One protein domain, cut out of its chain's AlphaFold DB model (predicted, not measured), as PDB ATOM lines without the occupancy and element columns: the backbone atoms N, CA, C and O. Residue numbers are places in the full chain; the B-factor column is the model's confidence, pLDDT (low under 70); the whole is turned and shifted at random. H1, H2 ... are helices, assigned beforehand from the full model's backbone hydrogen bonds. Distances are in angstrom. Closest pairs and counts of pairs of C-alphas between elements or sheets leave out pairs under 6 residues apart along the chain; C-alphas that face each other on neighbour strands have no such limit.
ATOM      1  N   ARG A   6     200.645 164.980 123.477       87.56
ATOM      2  CA  ARG A   6     200.123 165.757 124.606       87.56
ATOM      3  C   ARG A   6     200.570 167.214 124.551       87.56
ATOM      4  O   ARG A   6     199.736 168.094 124.709       87.56
ATOM      5  N   LYS A   7     201.860 167.482 124.305       86.44
ATOM      6  CA  LYS A   7     202.353 168.868 124.191       86.44
ATOM      7  C   LYS A   7     201.683 169.603 123.032       86.44
ATOM      8  O   LYS A   7     201.303 170.752 123.188       86.44
ATOM      9  N   SER A   8     201.486 168.918 121.909       87.94
ATOM     10  CA  SER A   8     200.796 169.450 120.738       87.94
ATOM     11  C   SER A   8     199.328 169.773 121.000       87.94
ATOM     12  O   SER A   8     198.866 170.816 120.553       87.94
ATOM     13  N   TYR A   9     198.625 168.937 121.766       89.12
ATOM     14  CA  TYR A   9     197.252 169.223 122.186       89.12
ATOM     15  C   TYR A   9     197.166 170.461 123.088       89.12
ATOM     16  O   TYR A   9     196.345 171.343 122.857       89.12
ATOM     17  N   ILE A  10     198.048 170.548 124.090       87.19
ATOM     18  CA  ILE A  10     198.092 171.686 125.019       87.19
ATOM     19  C   ILE A  10     198.438 172.976 124.269       87.19
ATOM     20  O   ILE A  10     197.748 173.975 124.422       87.19
ATOM     21  N   ALA A  11     199.450 172.943 123.400       86.06
ATOM     22  CA  ALA A  11     199.832 174.098 122.594       86.06
ATOM     23  C   ALA A  11     198.716 174.544 121.639       86.06
ATOM     24  O   ALA A  11     198.539 175.745 121.437       86.06
ATOM     25  N   LEU A  12     197.954 173.600 121.069       87.06
ATOM     26  CA  LEU A  12     196.763 173.923 120.288       87.06
ATOM     27  C   LEU A  12     195.731 174.646 121.158       87.06
ATOM     28  O   LEU A  12     195.281 175.720 120.776       87.06
ATOM     29  N   TYR A  13     195.389 174.095 122.324       88.62
ATOM     30  CA  TYR A  13     194.450 174.738 123.240       88.62
ATOM     31  C   TYR A  13     194.899 176.156 123.619       88.62
ATOM     32  O   TYR A  13     194.133 177.100 123.436       88.62
ATOM     33  N   ASP A  14     196.146 176.326 124.064       86.00
ATOM     34  CA  ASP A  14     196.697 177.625 124.466       86.00
ATOM     35  C   ASP A  14     196.657 178.639 123.318       86.00
ATOM     36  O   ASP A  14     196.371 179.822 123.521       86.00
ATOM     37  N   PHE A  15     196.954 178.184 122.099       83.12
ATOM     38  CA  PHE A  15     196.885 179.014 120.904       83.12
ATOM     39  C   PHE A  15     195.452 179.483 120.635       83.12
ATOM     40  O   PHE A  15     195.228 180.685 120.466       83.12
ATOM     41  N   LEU A  16     194.482 178.565 120.623       82.38
ATOM     42  CA  LEU A  16     193.092 178.909 120.326       82.38
ATOM     43  C   LEU A  16     192.468 179.750 121.448       82.38
ATOM     44  O   LEU A  16     191.791 180.731 121.157       82.38
ATOM     45  N   SER A  17     192.762 179.436 122.712       83.31
ATOM     46  CA  SER A  17     192.290 180.176 123.889       83.31
ATOM     47  C   SER A  17     192.795 181.622 123.894       83.31
ATOM     48  O   SER A  17     191.984 182.544 123.965       83.31
ATOM     49  N   LYS A  18     194.099 181.858 123.694       82.38
ATOM     50  CA  LYS A  18     194.640 183.228 123.590       82.38
ATOM     51  C   LYS A  18     194.029 184.001 122.430       82.38
ATOM     52  O   LYS A  18     193.840 185.213 122.507       82.38
ATOM     53  N   ARG A  19     193.776 183.336 121.304       74.38
ATOM     54  CA  ARG A  19     193.184 183.994 120.134       74.38
ATOM     55  C   ARG A  19     191.724 184.337 120.358       74.38
ATOM     56  O   ARG A  19     191.317 185.436 119.996       74.38
ATOM     57  N   TRP A  20     190.986 183.446 121.004       75.25
ATOM     58  CA  TRP A  20     189.618 183.680 121.426       75.25
ATOM     59  C   TRP A  20     189.507 184.913 122.324       75.25
ATOM     60  O   TRP A  20     188.783 185.847 121.978       75.25
ATOM     61  N   GLU A  21     190.319 184.972 123.385       77.19
ATOM     62  CA  GLU A  21     190.388 186.104 124.320       77.19
ATOM     63  C   GLU A  21     190.664 187.441 123.613       77.19
ATOM     64  O   GLU A  21     190.100 188.467 123.979       77.19
ATOM     65  N   ASN A  22     191.492 187.431 122.565       72.12
ATOM     66  CA  ASN A  22     191.829 188.634 121.800       72.12
ATOM     67  C   ASN A  22     190.790 189.016 120.735       72.12
ATOM     68  O   ASN A  22     190.831 190.130 120.214       72.12
ATOM     69  N   SER A  23     189.900 188.098 120.353       67.12
ATOM     70  CA  SER A  23     189.014 188.289 119.203       67.12
ATOM     71  C   SER A  23     187.766 189.127 119.509       67.12
ATOM     72  O   SER A  23     187.122 189.581 118.566       67.12
ATOM     73  N   ASN A  24     187.435 189.368 120.789       62.16
ATOM     74  CA  ASN A  24     186.176 190.000 121.230       62.16
ATOM     75  C   ASN A  24     184.917 189.395 120.561       62.16
ATOM     76  O   ASN A  24     183.906 190.080 120.414       62.16
ATOM     77  N   LYS A  25     184.976 188.136 120.106       66.00
ATOM     78  CA  LYS A  25     183.875 187.484 119.387       66.00
ATOM     79  C   LYS A  25     182.900 186.824 120.357       66.00
ATOM     80  O   LYS A  25     183.305 186.121 121.276       66.00
ATOM     81  N   GLU A  26     181.612 186.997 120.083       67.12
ATOM     82  CA  GLU A  26     180.500 186.283 120.722       67.12
ATOM     83  C   GLU A  26     180.074 185.094 119.842       67.12
ATOM     84  O   GLU A  26     178.971 185.053 119.310       67.12
ATOM     85  N   ASN A  27     180.981 184.146 119.608       75.62
ATOM     86  CA  ASN A  27     180.662 182.861 118.966       75.62
ATOM     87  C   ASN A  27     180.560 181.774 120.059       75.62
ATOM     88  O   ASN A  27     181.556 181.294 120.604       75.62
ATOM     89  N   GLU A  28     179.322 181.448 120.424       79.00
ATOM     90  CA  GLU A  28     178.999 180.503 121.498       79.00
ATOM     91  C   GLU A  28     179.564 179.100 121.223       79.00
ATOM     92  O   GLU A  28     180.132 178.478 122.122       79.00
ATOM     93  N   ASP A  29     179.529 178.651 119.969       80.62
ATOM     94  CA  ASP A  29     180.037 177.348 119.536       80.62
ATOM     95  C   ASP A  29     181.549 177.221 119.745       80.62
ATOM     96  O   ASP A  29     182.034 176.227 120.290       80.62
ATOM     97  N   ALA A  30     182.313 178.250 119.378       77.81
ATOM     98  CA  ALA A  30     183.752 178.291 119.612       77.81
ATOM     99  C   ALA A  30     184.086 178.319 121.115       77.81
ATOM    100  O   ALA A  30     185.039 177.665 121.546       77.81
ATOM    101  N   ALA A  31     183.289 179.015 121.932       81.25
ATOM    102  CA  ALA A  31     183.455 179.010 123.384       81.25
ATOM    103  C   ALA A  31     183.166 177.626 123.996       81.25
ATOM    104  O   ALA A  31     183.937 177.158 124.837       81.25
ATOM    105  N   ILE A  32     182.104 176.945 123.548       82.94
ATOM    106  CA  ILE A  32     181.759 175.577 123.968       82.94
ATOM    107  C   ILE A  32     182.865 174.597 123.559       82.94
ATOM    108  O   ILE A  32     183.320 173.800 124.384       82.94
ATOM    109  N   PHE A  33     183.339 174.688 122.316       85.44
ATOM    110  CA  PHE A  33     184.428 173.870 121.786       85.44
ATOM    111  C   PHE A  33     185.705 174.019 122.629       85.44
ATOM    112  O   PHE A  33     186.287 173.029 123.079       85.44
ATOM    113  N   LEU A  34     186.113 175.260 122.919       83.94
ATOM    114  CA  LEU A  34     187.296 175.543 123.737       83.94
ATOM    115  C   LEU A  34     187.126 175.106 125.191       83.94
ATOM    116  O   LEU A  34     188.057 174.544 125.770       83.94
ATOM    117  N   GLY A  35     185.950 175.328 125.777       83.94
ATOM    118  CA  GLY A  35     185.627 174.837 127.115       83.94
ATOM    119  C   GLY A  35     185.794 173.322 127.205       83.94
ATOM    120  O   GLY A  35     186.474 172.823 128.103       83.94
ATOM    121  N   SER A  36     185.263 172.608 126.211       84.19
ATOM    122  CA  SER A  36     185.311 171.146 126.121       84.19
ATOM    123  C   SER A  36     186.746 170.636 125.961       84.19
ATOM    124  O   SER A  36     187.146 169.713 126.670       84.19
ATOM    125  N   MET A  37     187.563 171.303 125.138       86.75
ATOM    126  CA  MET A  37     188.983 170.980 124.939       86.75
ATOM    127  C   MET A  37     189.889 171.220 126.156       86.75
ATOM    128  O   MET A  37     191.029 170.751 126.147       86.75
ATOM    129  N   SER A  38     189.459 171.984 127.167       84.69
ATOM    130  CA  SER A  38     190.385 172.523 128.171       84.69
ATOM    131  C   SER A  38     191.212 171.431 128.871       84.69
ATOM    132  O   SER A  38     190.659 170.602 129.598       84.69
ATOM    133  N   PRO A  39     192.554 171.429 128.720       79.56
ATOM    134  CA  PRO A  39     193.414 170.441 129.352       79.56
ATOM    135  C   PRO A  39     193.643 170.734 130.839       79.56
ATOM    136  O   PRO A  39     194.135 169.878 131.565       79.56
ATOM    137  N   HIS A  40     193.320 171.937 131.322       70.88
ATOM    138  CA  HIS A  40     193.677 172.376 132.677       70.88
ATOM    139  C   HIS A  40     192.705 171.915 133.762       70.88
ATOM    140  O   HIS A  40     193.007 172.041 134.946       70.88
ATOM    141  N   ILE A  41     191.553 171.378 133.369       63.06
ATOM    142  CA  ILE A  41     190.525 170.907 134.300       63.06
ATOM    143  C   ILE A  41     190.740 169.420 134.640       63.06
ATOM    144  O   ILE A  41     190.309 168.962 135.697       63.06
ATOM    145  N   SER A  42     191.451 168.659 133.797       60.84
ATOM    146  CA  SER A  42     191.771 167.251 134.060       60.84
ATOM    147  C   SER A  42     193.195 167.071 134.609       60.84
ATOM    148  O   SER A  42     194.153 167.687 134.141       60.84
ATOM    149  N   ASN A  43     193.364 166.160 135.576       62.81
ATOM    150  CA  ASN A  43     194.671 165.841 136.179       62.81
ATOM    151  C   ASN A  43     195.695 165.273 135.171       62.81
ATOM    152  O   ASN A  43     196.900 165.263 135.425       62.81
ATOM    153  N   ASP A  44     195.225 164.834 134.004       71.06
ATOM    154  CA  ASP A  44     196.022 164.160 132.983       71.06
ATOM    155  C   ASP A  44     196.465 165.109 131.856       71.06
ATOM    156  O   ASP A  44     197.125 164.673 130.910       71.06
ATOM    157  N   SER A  45     196.081 166.389 131.922       69.69
ATOM    158  CA  SER A  45     196.136 167.347 130.807       69.69
ATOM    159  C   SER A  45     195.545 166.816 129.499       69.69
ATOM    160  O   SER A  45     196.079 167.057 128.414       69.69
ATOM    161  N   LYS A  46     194.462 166.053 129.627       75.75
ATOM    162  CA  LYS A  46     193.563 165.673 128.537       75.75
ATOM    163  C   LYS A  46     192.379 166.634 128.516       75.75
ATOM    164  O   LYS A  46     192.134 167.326 129.503       75.75
ATOM    165  N   SER A  47     191.633 166.614 127.423       80.88
ATOM    166  CA  SER A  47     190.328 167.267 127.318       80.88
ATOM    167  C   SER A  47     189.427 167.025 128.541       80.88
ATOM    168  O   SER A  47     189.496 165.954 129.155       80.88
ATOM    169  N   THR A  48     188.554 167.984 128.858       76.75
ATOM    170  CA  THR A  48     187.483 167.778 129.852       76.75
ATOM    171  C   THR A  48     186.435 166.793 129.374       76.75
ATOM    172  O   THR A  48     185.923 166.005 130.166       76.75
ATOM    173  N   ASP A  49     186.176 166.805 128.069       81.69
ATOM    174  CA  ASP A  49     185.362 165.815 127.394       81.69
ATOM    175  C   ASP A  49     186.272 164.709 126.826       81.69
ATOM    176  O   ASP A  49     187.080 164.981 125.927       81.69
ATOM    177  N   PRO A  50     186.166 163.457 127.313       83.06
ATOM    178  CA  PRO A  50     186.945 162.332 126.804       83.06
ATOM    179  C   PRO A  50     186.829 162.119 125.289       83.06
ATOM    180  O   PRO A  50     187.801 161.654 124.691       83.06
ATOM    181  N   ALA A  51     185.696 162.477 124.671       86.88
ATOM    182  CA  ALA A  51     185.481 162.330 123.233       86.88
ATOM    183  C   ALA A  51     186.496 163.157 122.431       86.88
ATOM    184  O   ALA A  51     187.164 162.631 121.548       86.88
ATOM    185  N   TYR A  52     186.744 164.401 122.836       87.06
ATOM    186  CA  TYR A  52     187.718 165.279 122.179       87.06
ATOM    187  C   TYR A  52     189.151 164.765 122.289       87.06
ATOM    188  O   TYR A  52     189.949 164.898 121.361       87.06
ATOM    189  N   TRP A  53     189.506 164.150 123.420       88.62
ATOM    190  CA  TRP A  53     190.817 163.517 123.539       88.62
ATOM    191  C   TRP A  53     190.935 162.281 122.639       88.62
ATOM    192  O   TRP A  53     191.997 162.040 122.063       88.62
ATOM    193  N   GLN A  54     189.860 161.503 122.507       89.62
ATOM    194  CA  GLN A  54     189.814 160.333 121.635       89.62
ATOM    195  C   GLN A  54     189.865 160.714 120.146       89.62
ATOM    196  O   GLN A  54     190.571 160.061 119.374       89.62
ATOM    197  N   ASP A  55     189.196 161.796 119.754       90.06
ATOM    198  CA  ASP A  55     189.230 162.318 118.388       90.06
ATOM    199  C   ASP A  55     190.625 162.852 118.035       90.06
ATOM    200  O   ASP A  55     191.160 162.558 116.962       90.06
ATOM    201  N   TRP A  56     191.272 163.548 118.976       91.69
ATOM    202  CA  TRP A  56     192.674 163.950 118.843       91.69
ATOM    203  C   TRP A  56     193.616 162.747 118.709       91.69
ATOM    204  O   TRP A  56     194.506 162.744 117.856       91.69
ATOM    205  N   ASP A  57     193.428 161.711 119.531       90.56
ATOM    206  CA  ASP A  57     194.239 160.493 119.475       90.56
ATOM    207  C   ASP A  57     194.079 159.761 118.140       90.56
ATOM    208  O   ASP A  57     195.071 159.348 117.544       90.56
ATOM    209  N   THR A  58     192.850 159.671 117.632       90.94
ATOM    210  CA  THR A  58     192.553 159.071 116.325       90.94
ATOM    211  C   THR A  58     193.278 159.816 115.204       90.94
ATOM    212  O   THR A  58     194.015 159.201 114.430       90.94
ATOM    213  N   ALA A  59     193.156 161.147 115.156       88.88
ATOM    214  CA  ALA A  59     193.841 161.964 114.155       88.88
ATOM    215  C   ALA A  59     195.374 161.835 114.246       88.88
ATOM    216  O   ALA A  59     196.063 161.781 113.224       88.88
ATOM    217  N   TRP A  60     195.917 161.739 115.466       90.25
ATOM    218  CA  TRP A  60     197.345 161.538 115.698       90.25
ATOM    219  C   TRP A  60     197.837 160.174 115.204       90.25
ATOM    220  O   TRP A  60     198.834 160.107 114.482       90.25
ATOM    221  N   GLN A  61     197.148 159.091 115.576       89.00
ATOM    222  CA  GLN A  61     197.522 157.726 115.201       89.00
ATOM    223  C   GLN A  61     197.541 157.549 113.680       89.00
ATOM    224  O   GLN A  61     198.493 156.996 113.133       89.00
ATOM    225  N   GLU A  62     196.539 158.076 112.978       86.25
ATOM    226  CA  GLU A  62     196.502 158.035 111.516       86.25
ATOM    227  C   GLU A  62     197.698 158.747 110.866       86.25
ATOM    228  O   GLU A  62     198.254 158.264 109.876       86.25
ATOM    229  N   ALA A  63     198.116 159.886 111.420       84.50
ATOM    230  CA  ALA A  63     199.261 160.630 110.917       84.50
ATOM    231  C   ALA A  63     200.596 159.928 111.227       84.50
ATOM    232  O   ALA A  63     201.508 159.962 110.389       84.50
ATOM    233  N   GLU A  64     200.715 159.275 112.389       83.50
ATOM    234  CA  GLU A  64     201.895 158.492 112.783       83.50
ATOM    235  C   GLU A  64     202.083 157.243 111.921       83.50
ATOM    236  O   GLU A  64     203.216 156.945 111.537       83.50
ATOM    237  N   LEU A  65     200.997 156.555 111.540       76.38
ATOM    238  CA  LEU A  65     201.053 155.382 110.653       76.38
ATOM    239  C   LEU A  65     201.761 155.674 109.322       76.38
ATOM    240  O   LEU A  65     202.290 154.763 108.688       76.38
ATOM    241  N   GLN A  66     201.788 156.937 108.899       72.75
ATOM    242  CA  GLN A  66     202.393 157.333 107.632       72.75
ATOM    243  C   GLN A  66     203.891 157.677 107.739       72.75
ATOM    244  O   GLN A  66     204.568 157.636 106.720       72.75
ATOM    245  N   SER A  67     204.393 158.089 108.918       75.00
ATOM    246  CA  SER A  67     205.801 158.434 109.264       75.00
ATOM    247  C   SER A  67     205.851 159.274 110.556       75.00
ATOM    248  O   SER A  67     204.813 159.760 111.003       75.00
ATOM    249  N   ASP A  68     207.058 159.598 111.050       80.94
ATOM    250  CA  ASP A  68     207.277 160.587 112.122       80.94
ATOM    251  C   ASP A  68     206.496 161.901 111.905       80.94
ATOM    252  O   ASP A  68     206.390 162.405 110.779       80.94
ATOM    253  N   ILE A  69     205.977 162.471 113.001       82.19
ATOM    254  CA  ILE A  69     205.205 163.720 113.002       82.19
ATOM    255  C   ILE A  69     206.145 164.920 112.848       82.19
ATOM    256  O   ILE A  69     206.927 165.237 113.745       82.19
ATOM    257  N   ASN A  70     206.041 165.593 111.702       83.25
ATOM    258  CA  ASN A  70     206.679 166.873 111.398       83.25
ATOM    259  C   ASN A  70     205.650 168.024 111.450       83.25
ATOM    260  O   ASN A  70     204.480 167.799 111.754       83.25
ATOM    261  N   GLU A  71     206.072 169.258 111.156       83.62
ATOM    262  CA  GLU A  71     205.202 170.444 111.258       83.62
ATOM    263  C   GLU A  71     203.973 170.367 110.348       83.62
ATOM    264  O   GLU A  71     202.863 170.658 110.787       83.62
ATOM    265  N   GLY A  72     204.157 169.927 109.100       82.19
ATOM    266  CA  GLY A  72     203.060 169.790 108.140       82.19
ATOM    267  C   GLY A  72     202.037 168.738 108.571       82.19
ATOM    268  O   GLY A  72     200.835 168.959 108.459       82.19
ATOM    269  N   LYS A  73     202.496 167.616 109.140       85.31
ATOM    270  CA  LYS A  73     201.599 166.600 109.705       85.31
ATOM    271  C   LYS A  73     200.875 167.087 110.944       85.31
ATOM    272  O   LYS A  73     199.695 166.803 111.091       85.31
ATOM    273  N   LEU A  74     201.552 167.825 111.819       85.75
ATOM    274  CA  LEU A  74     200.897 168.402 112.984       85.75
ATOM    275  C   LEU A  74     199.793 169.381 112.563       85.75
ATOM    276  O   LEU A  74     198.692 169.313 113.098       85.75
ATOM    277  N   LEU A  75     200.051 170.224 111.560       84.81
ATOM    278  CA  LEU A  75     199.020 171.088 110.986       84.81
ATOM    279  C   LEU A  75     197.840 170.273 110.437       84.81
ATOM    280  O   LEU A  75     196.691 170.598 110.720       84.81
ATOM    281  N   PHE A  76     198.117 169.196 109.697       85.44
ATOM    282  CA  PHE A  76     197.080 168.303 109.182       85.44
ATOM    283  C   PHE A  76     196.227 167.687 110.302       85.44
ATOM    284  O   PHE A  76     195.003 167.714 110.205       85.44
ATOM    285  N   ILE A  77     196.854 167.186 111.374       89.12
ATOM    286  CA  ILE A  77     196.159 166.636 112.552       89.12
ATOM    287  C   ILE A  77     195.222 167.691 113.149       89.12
ATOM    288  O   ILE A  77     194.060 167.401 113.409       89.12
ATOM    289  N   ILE A  78     195.714 168.918 113.328       88.44
ATOM    290  CA  ILE A  78     194.953 170.025 113.919       88.44
ATOM    291  C   ILE A  78     193.749 170.398 113.053       88.44
ATOM    292  O   ILE A  78     192.635 170.491 113.563       88.44
ATOM    293  N   ILE A  79     193.956 170.591 111.748       86.81
ATOM    294  CA  ILE A  79     192.874 170.956 110.826       86.81
ATOM    295  C   ILE A  79     191.830 169.843 110.777       86.81
ATOM    296  O   ILE A  79     190.638 170.125 110.856       86.81
ATOM    297  N   LYS A  80     192.265 168.580 110.680       87.81
ATOM    298  CA  LYS A  80     191.351 167.435 110.683       87.81
ATOM    299  C   LYS A  80     190.534 167.382 111.973       87.81
ATOM    300  O   LYS A  80     189.322 167.226 111.912       87.81
ATOM    301  N   PHE A  81     191.193 167.551 113.116       90.06
ATOM    302  CA  PHE A  81     190.535 167.567 114.415       90.06
ATOM    303  C   PHE A  81     189.449 168.647 114.492       90.06
ATOM    304  O   PHE A  81     188.335 168.334 114.882       90.06
ATOM    305  N   ILE A  82     189.726 169.881 114.058       86.19
ATOM    306  CA  ILE A  82     188.740 170.977 114.098       86.19
ATOM    307  C   ILE A  82     187.595 170.745 113.101       86.19
ATOM    308  O   ILE A  82     186.434 170.940 113.454       86.19
ATOM    309  N   ARG A  83     187.895 170.274 111.881       84.94
ATOM    310  CA  ARG A  83     186.879 170.001 110.845       84.94
ATOM    311  C   ARG A  83     185.850 168.958 111.264       84.94
ATOM    312  O   ARG A  83     184.686 169.109 110.915       84.94
ATOM    313  N   ASN A  84     186.246 167.951 112.045       86.69
ATOM    314  CA  ASN A  84     185.298 166.965 112.571       86.69
ATOM    315  C   ASN A  84     184.150 167.624 113.353       86.69
ATOM    316  O   ASN A  84     183.040 167.106 113.345       86.69
ATOM    317  N   TYR A  85     184.390 168.765 114.005       82.62
ATOM    318  CA  TYR A  85     183.355 169.477 114.755       82.62
ATOM    319  C   TYR A  85     182.585 170.484 113.894       82.62
ATOM    320  O   TYR A  85     181.416 170.733 114.176       82.62
ATOM    321  N   GLU A  86     183.150 170.979 112.789       80.44
ATOM    322  CA  GLU A  86     182.349 171.694 111.780       80.44
ATOM    323  C   GLU A  86     181.267 170.790 111.178       80.44
ATOM    324  O   GLU A  86     180.126 171.211 111.002       80.44
ATOM    325  N   GLU A  87     181.591 169.517 110.933       78.12
ATOM    326  CA  GLU A  87     180.623 168.515 110.465       78.12
ATOM    327  C   GLU A  87     179.511 168.229 111.495       78.12
ATOM    328  O   GLU A  87     178.433 167.761 111.127       78.12
ATOM    329  N   LEU A  88     179.747 168.556 112.770       78.31
ATOM    330  CA  LEU A  88     178.771 168.468 113.861       78.31
ATOM    331  C   LEU A  88     177.973 169.767 114.068       78.31
ATOM    332  O   LEU A  88     177.141 169.827 114.972       78.31
ATOM    333  N   GLY A  89     178.190 170.778 113.222       74.00
ATOM    334  CA  GLY A  89     177.430 172.027 113.207       74.00
ATOM    335  C   GLY A  89     178.092 173.205 113.921       74.00
ATOM    336  O   GLY A  89     177.481 174.265 113.964       74.00
ATOM    337  N   PHE A  90     179.313 173.054 114.447       74.50
ATOM    338  CA  PHE A  90     180.038 174.166 115.066       74.50
ATOM    339  C   PHE A  90     180.610 175.105 113.993       74.50
ATOM    340  O   PHE A  90     181.343 174.673 113.100       74.50
ATOM    341  N   GLU A  91     180.362 176.412 114.100       79.19
ATOM    342  CA  GLU A  91     180.951 177.402 113.187       79.19
ATOM    343  C   GLU A  91     182.428 177.695 113.533       79.19
ATOM    344  O   GLU A  91     182.757 178.704 114.161       79.19
ATOM    345  N   LEU A  92     183.344 176.802 113.123       80.12
ATOM    346  CA  LEU A  92     184.785 176.871 113.441       80.12
ATOM    347  C   LEU A  92     185.681 177.289 112.261       80.12
ATOM    348  O   LEU A  92     186.908 177.323 112.399       80.12
ATOM    349  N   SER A  93     185.112 177.659 111.112       79.38
ATOM    350  CA  SER A  93     185.886 177.918 109.884       79.38
ATOM    351  C   SER A  93     186.897 179.048 110.046       79.38
ATOM    352  O   SER A  93     187.989 179.020 109.475       79.38
ATOM    353  N   GLU A  94     186.569 180.037 110.875       77.19
ATOM    354  CA  GLU A  94     187.470 181.141 111.193       77.19
ATOM    355  C   GLU A  94     188.726 180.681 111.951       77.19
ATOM    356  O   GLU A  94     189.810 181.211 111.704       77.19
ATOM    357  N   LEU A  95     188.608 179.674 112.829       76.50
ATOM    358  CA  LEU A  95     189.745 179.093 113.552       76.50
ATOM    359  C   LEU A  95     190.691 178.373 112.590       76.50
ATOM    360  O   LEU A  95     191.906 178.533 112.698       76.50
ATOM    361  N   ILE A  96     190.148 177.635 111.617       77.69
ATOM    362  CA  ILE A  96     190.945 176.946 110.592       77.69
ATOM    363  C   ILE A  96     191.713 177.958 109.743       77.69
ATOM    364  O   ILE A  96     192.929 177.830 109.598       77.69
ATOM    365  N   ILE A  97     191.032 178.992 109.238       80.38
ATOM    366  CA  ILE A  97     191.665 180.051 108.440       80.38
ATOM    367  C   ILE A  97     192.798 180.716 109.229       80.38
ATOM    368  O   ILE A  97     193.862 181.004 108.676       80.38
ATOM    369  N   GLU A  98     192.595 180.971 110.522       75.31
ATOM    370  CA  GLU A  98     193.623 181.574 111.367       75.31
ATOM    371  C   GLU A  98     194.810 180.623 111.580       75.31
ATOM    372  O   GLU A  98     195.957 181.038 111.428       75.31
ATOM    373  N   ILE A  99     194.569 179.338 111.850       78.69
ATOM    374  CA  ILE A  99     195.629 178.322 111.972       78.69
ATOM    375  C   ILE A  99     196.450 178.223 110.680       78.69
ATOM    376  O   ILE A  99     197.682 178.210 110.732       78.69
ATOM    377  N   GLU A 100     195.795 178.203 109.520       77.50
ATOM    378  CA  GLU A 100     196.455 178.137 108.214       77.50
ATOM    379  C   GLU A 100     197.287 179.394 107.924       77.50
ATOM    380  O   GLU A 100     198.435 179.288 107.484       77.50
ATOM    381  N   LYS A 101     196.765 180.591 108.234       74.31
ATOM    382  CA  LYS A 101     197.526 181.848 108.131       74.31
ATOM    383  C   LYS A 101     198.749 181.843 109.045       74.31
ATOM    384  O   LYS A 101     199.826 182.266 108.637       74.31
ATOM    385  N   GLN A 102     198.607 181.356 110.276       67.56
ATOM    386  CA  GLN A 102     199.688 181.374 111.261       67.56
ATOM    387  C   GLN A 102     200.697 180.234 111.085       67.56
ATOM    388  O   GLN A 102     201.829 180.359 111.555       67.56
ATOM    389  N   HIS A 103     200.363 179.171 110.346       66.44
ATOM    390  CA  HIS A 103     201.355 178.204 109.871       66.44
ATOM    391  C   HIS A 103     202.466 178.898 109.068       66.44
ATOM    392  O   HIS A 103     203.638 178.564 109.232       66.44
ATOM    393  N   GLN A 104     202.127 179.937 108.296       64.56
ATOM    394  CA  GLN A 104     203.113 180.744 107.569       64.56
ATOM    395  C   GLN A 104     204.037 181.546 108.509       64.56
ATOM    396  O   GLN A 104     205.190 181.790 108.165       64.56
ATOM    397  N   ASN A 105     203.570 181.891 109.718       64.44
ATOM    398  CA  ASN A 105     204.311 182.676 110.721       64.44
ATOM    399  C   ASN A 105     204.988 181.825 111.816       64.44
ATOM    400  O   ASN A 105     205.723 182.351 112.655       64.44
ATOM    401  N   ARG A 106     204.752 180.508 111.818       68.88
ATOM    402  CA  ARG A 106     205.253 179.515 112.788       68.88
ATOM    403  C   ARG A 106     204.906 179.775 114.264       68.88
ATOM    404  O   ARG A 106     205.477 179.128 115.137       68.88
ATOM    405  N   ASP A 107     203.961 180.660 114.578       68.62
ATOM    406  CA  ASP A 107     203.648 181.040 115.967       68.62
ATOM    407  C   ASP A 107     203.136 179.873 116.821       68.62
ATOM    408  O   ASP A 107     203.545 179.728 117.971       68.62
ATOM    409  N   LEU A 108     202.316 178.995 116.243       68.19
ATOM    410  CA  LEU A 108     201.878 177.758 116.894       68.19
ATOM    411  C   LEU A 108     203.063 176.840 117.242       68.19
ATOM    412  O   LEU A 108     203.063 176.193 118.285       68.19
ATOM    413  N   PHE A 109     204.090 176.793 116.391       69.25
ATOM    414  CA  PHE A 109     205.238 175.904 116.587       69.25
ATOM    415  C   PHE A 109     206.235 176.445 117.614       69.25
ATOM    416  O   PHE A 109     206.904 175.648 118.259       69.25
ATOM    417  N   LYS A 110     206.263 177.762 117.858       71.56
ATOM    418  CA  LYS A 110     207.029 178.357 118.970       71.56
ATOM    419  C   LYS A 110     206.520 177.914 120.346       71.56
ATOM    420  O   LYS A 110     207.267 177.983 121.310       71.56
ATOM    421  N   LEU A 111     205.262 177.474 120.450       62.19
ATOM    422  CA  LEU A 111     204.693 176.915 121.685       62.19
ATOM    423  C   LEU A 111     205.110 175.449 121.920       62.19
ATOM    424  O   LEU A 111     204.745 174.865 122.938       62.19
ATOM    425  N   LEU A 112     205.822 174.840 120.965       63.28
ATOM    426  CA  LEU A 112     206.210 173.427 120.980       63.28
ATOM    427  C   LEU A 112     207.707 173.198 121.238       63.28
ATOM    428  O   LEU A 112     208.086 172.038 121.438       63.28
TER     429      LEU A 112
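Overview. This is residues 6 to 112 of the 113 residues of an uncharacterized protein of Paenibacillus solani (UniProt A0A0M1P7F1). The longest helix, H1, crosses one face of a row of three helices alternating in direction, H3, H4 and H5; H2 folds back along H1. The printed part has 107 residues with six named helices, H1 to H6 in chain order, and is all helix. It is compact, with a radius of gyration of the C-alphas of 13.1 A, spanning 39 by 31 by 27 A.

Arrangement. H1, residues 6 to 23, and H2, residues 28 to 37, form a hairpin at 26 degrees, a shallow tilt; their closest C-alphas, Ser 17 and Leu 34, are 6.8 A apart. H4, residues 71 to 86, is close to but not clearly touching H1: the closest C-alphas, Leu 12 and Ile 78, are 7.7 A apart. H4 forms hairpins with H3, residues 50 to 64 (closest C-alphas Ala 59 and Ile 77, 5.5 A), and H5, residues 93 to 103 (Ile 79 and Ile 96, 6.3 A). H6, residues 107 to 110, only just touches H1, with 3 pairs of C-alphas within 8 A; the closest are Phe 15 and Leu 108, 6.5 A. Every O i to N i+4 pair is within hydrogen-bond range in H1, H2, H3 and H5, and 11 of 12 in H4; H6 is too short for one.

Along the chain. H1 begins at C-alpha 6 (200.123, 165.757, 124.606) and measures 25.7 A; H6 ends at C-alpha 110 (207.029, 178.357, 118.970).

Size, cuts and confidence. The printed part has no cut; the link from H2 to H3 is long. pLDDT is under 70 at residues 23 to 26, 41 to 43, 45, 102 to 109 and 111 to 112.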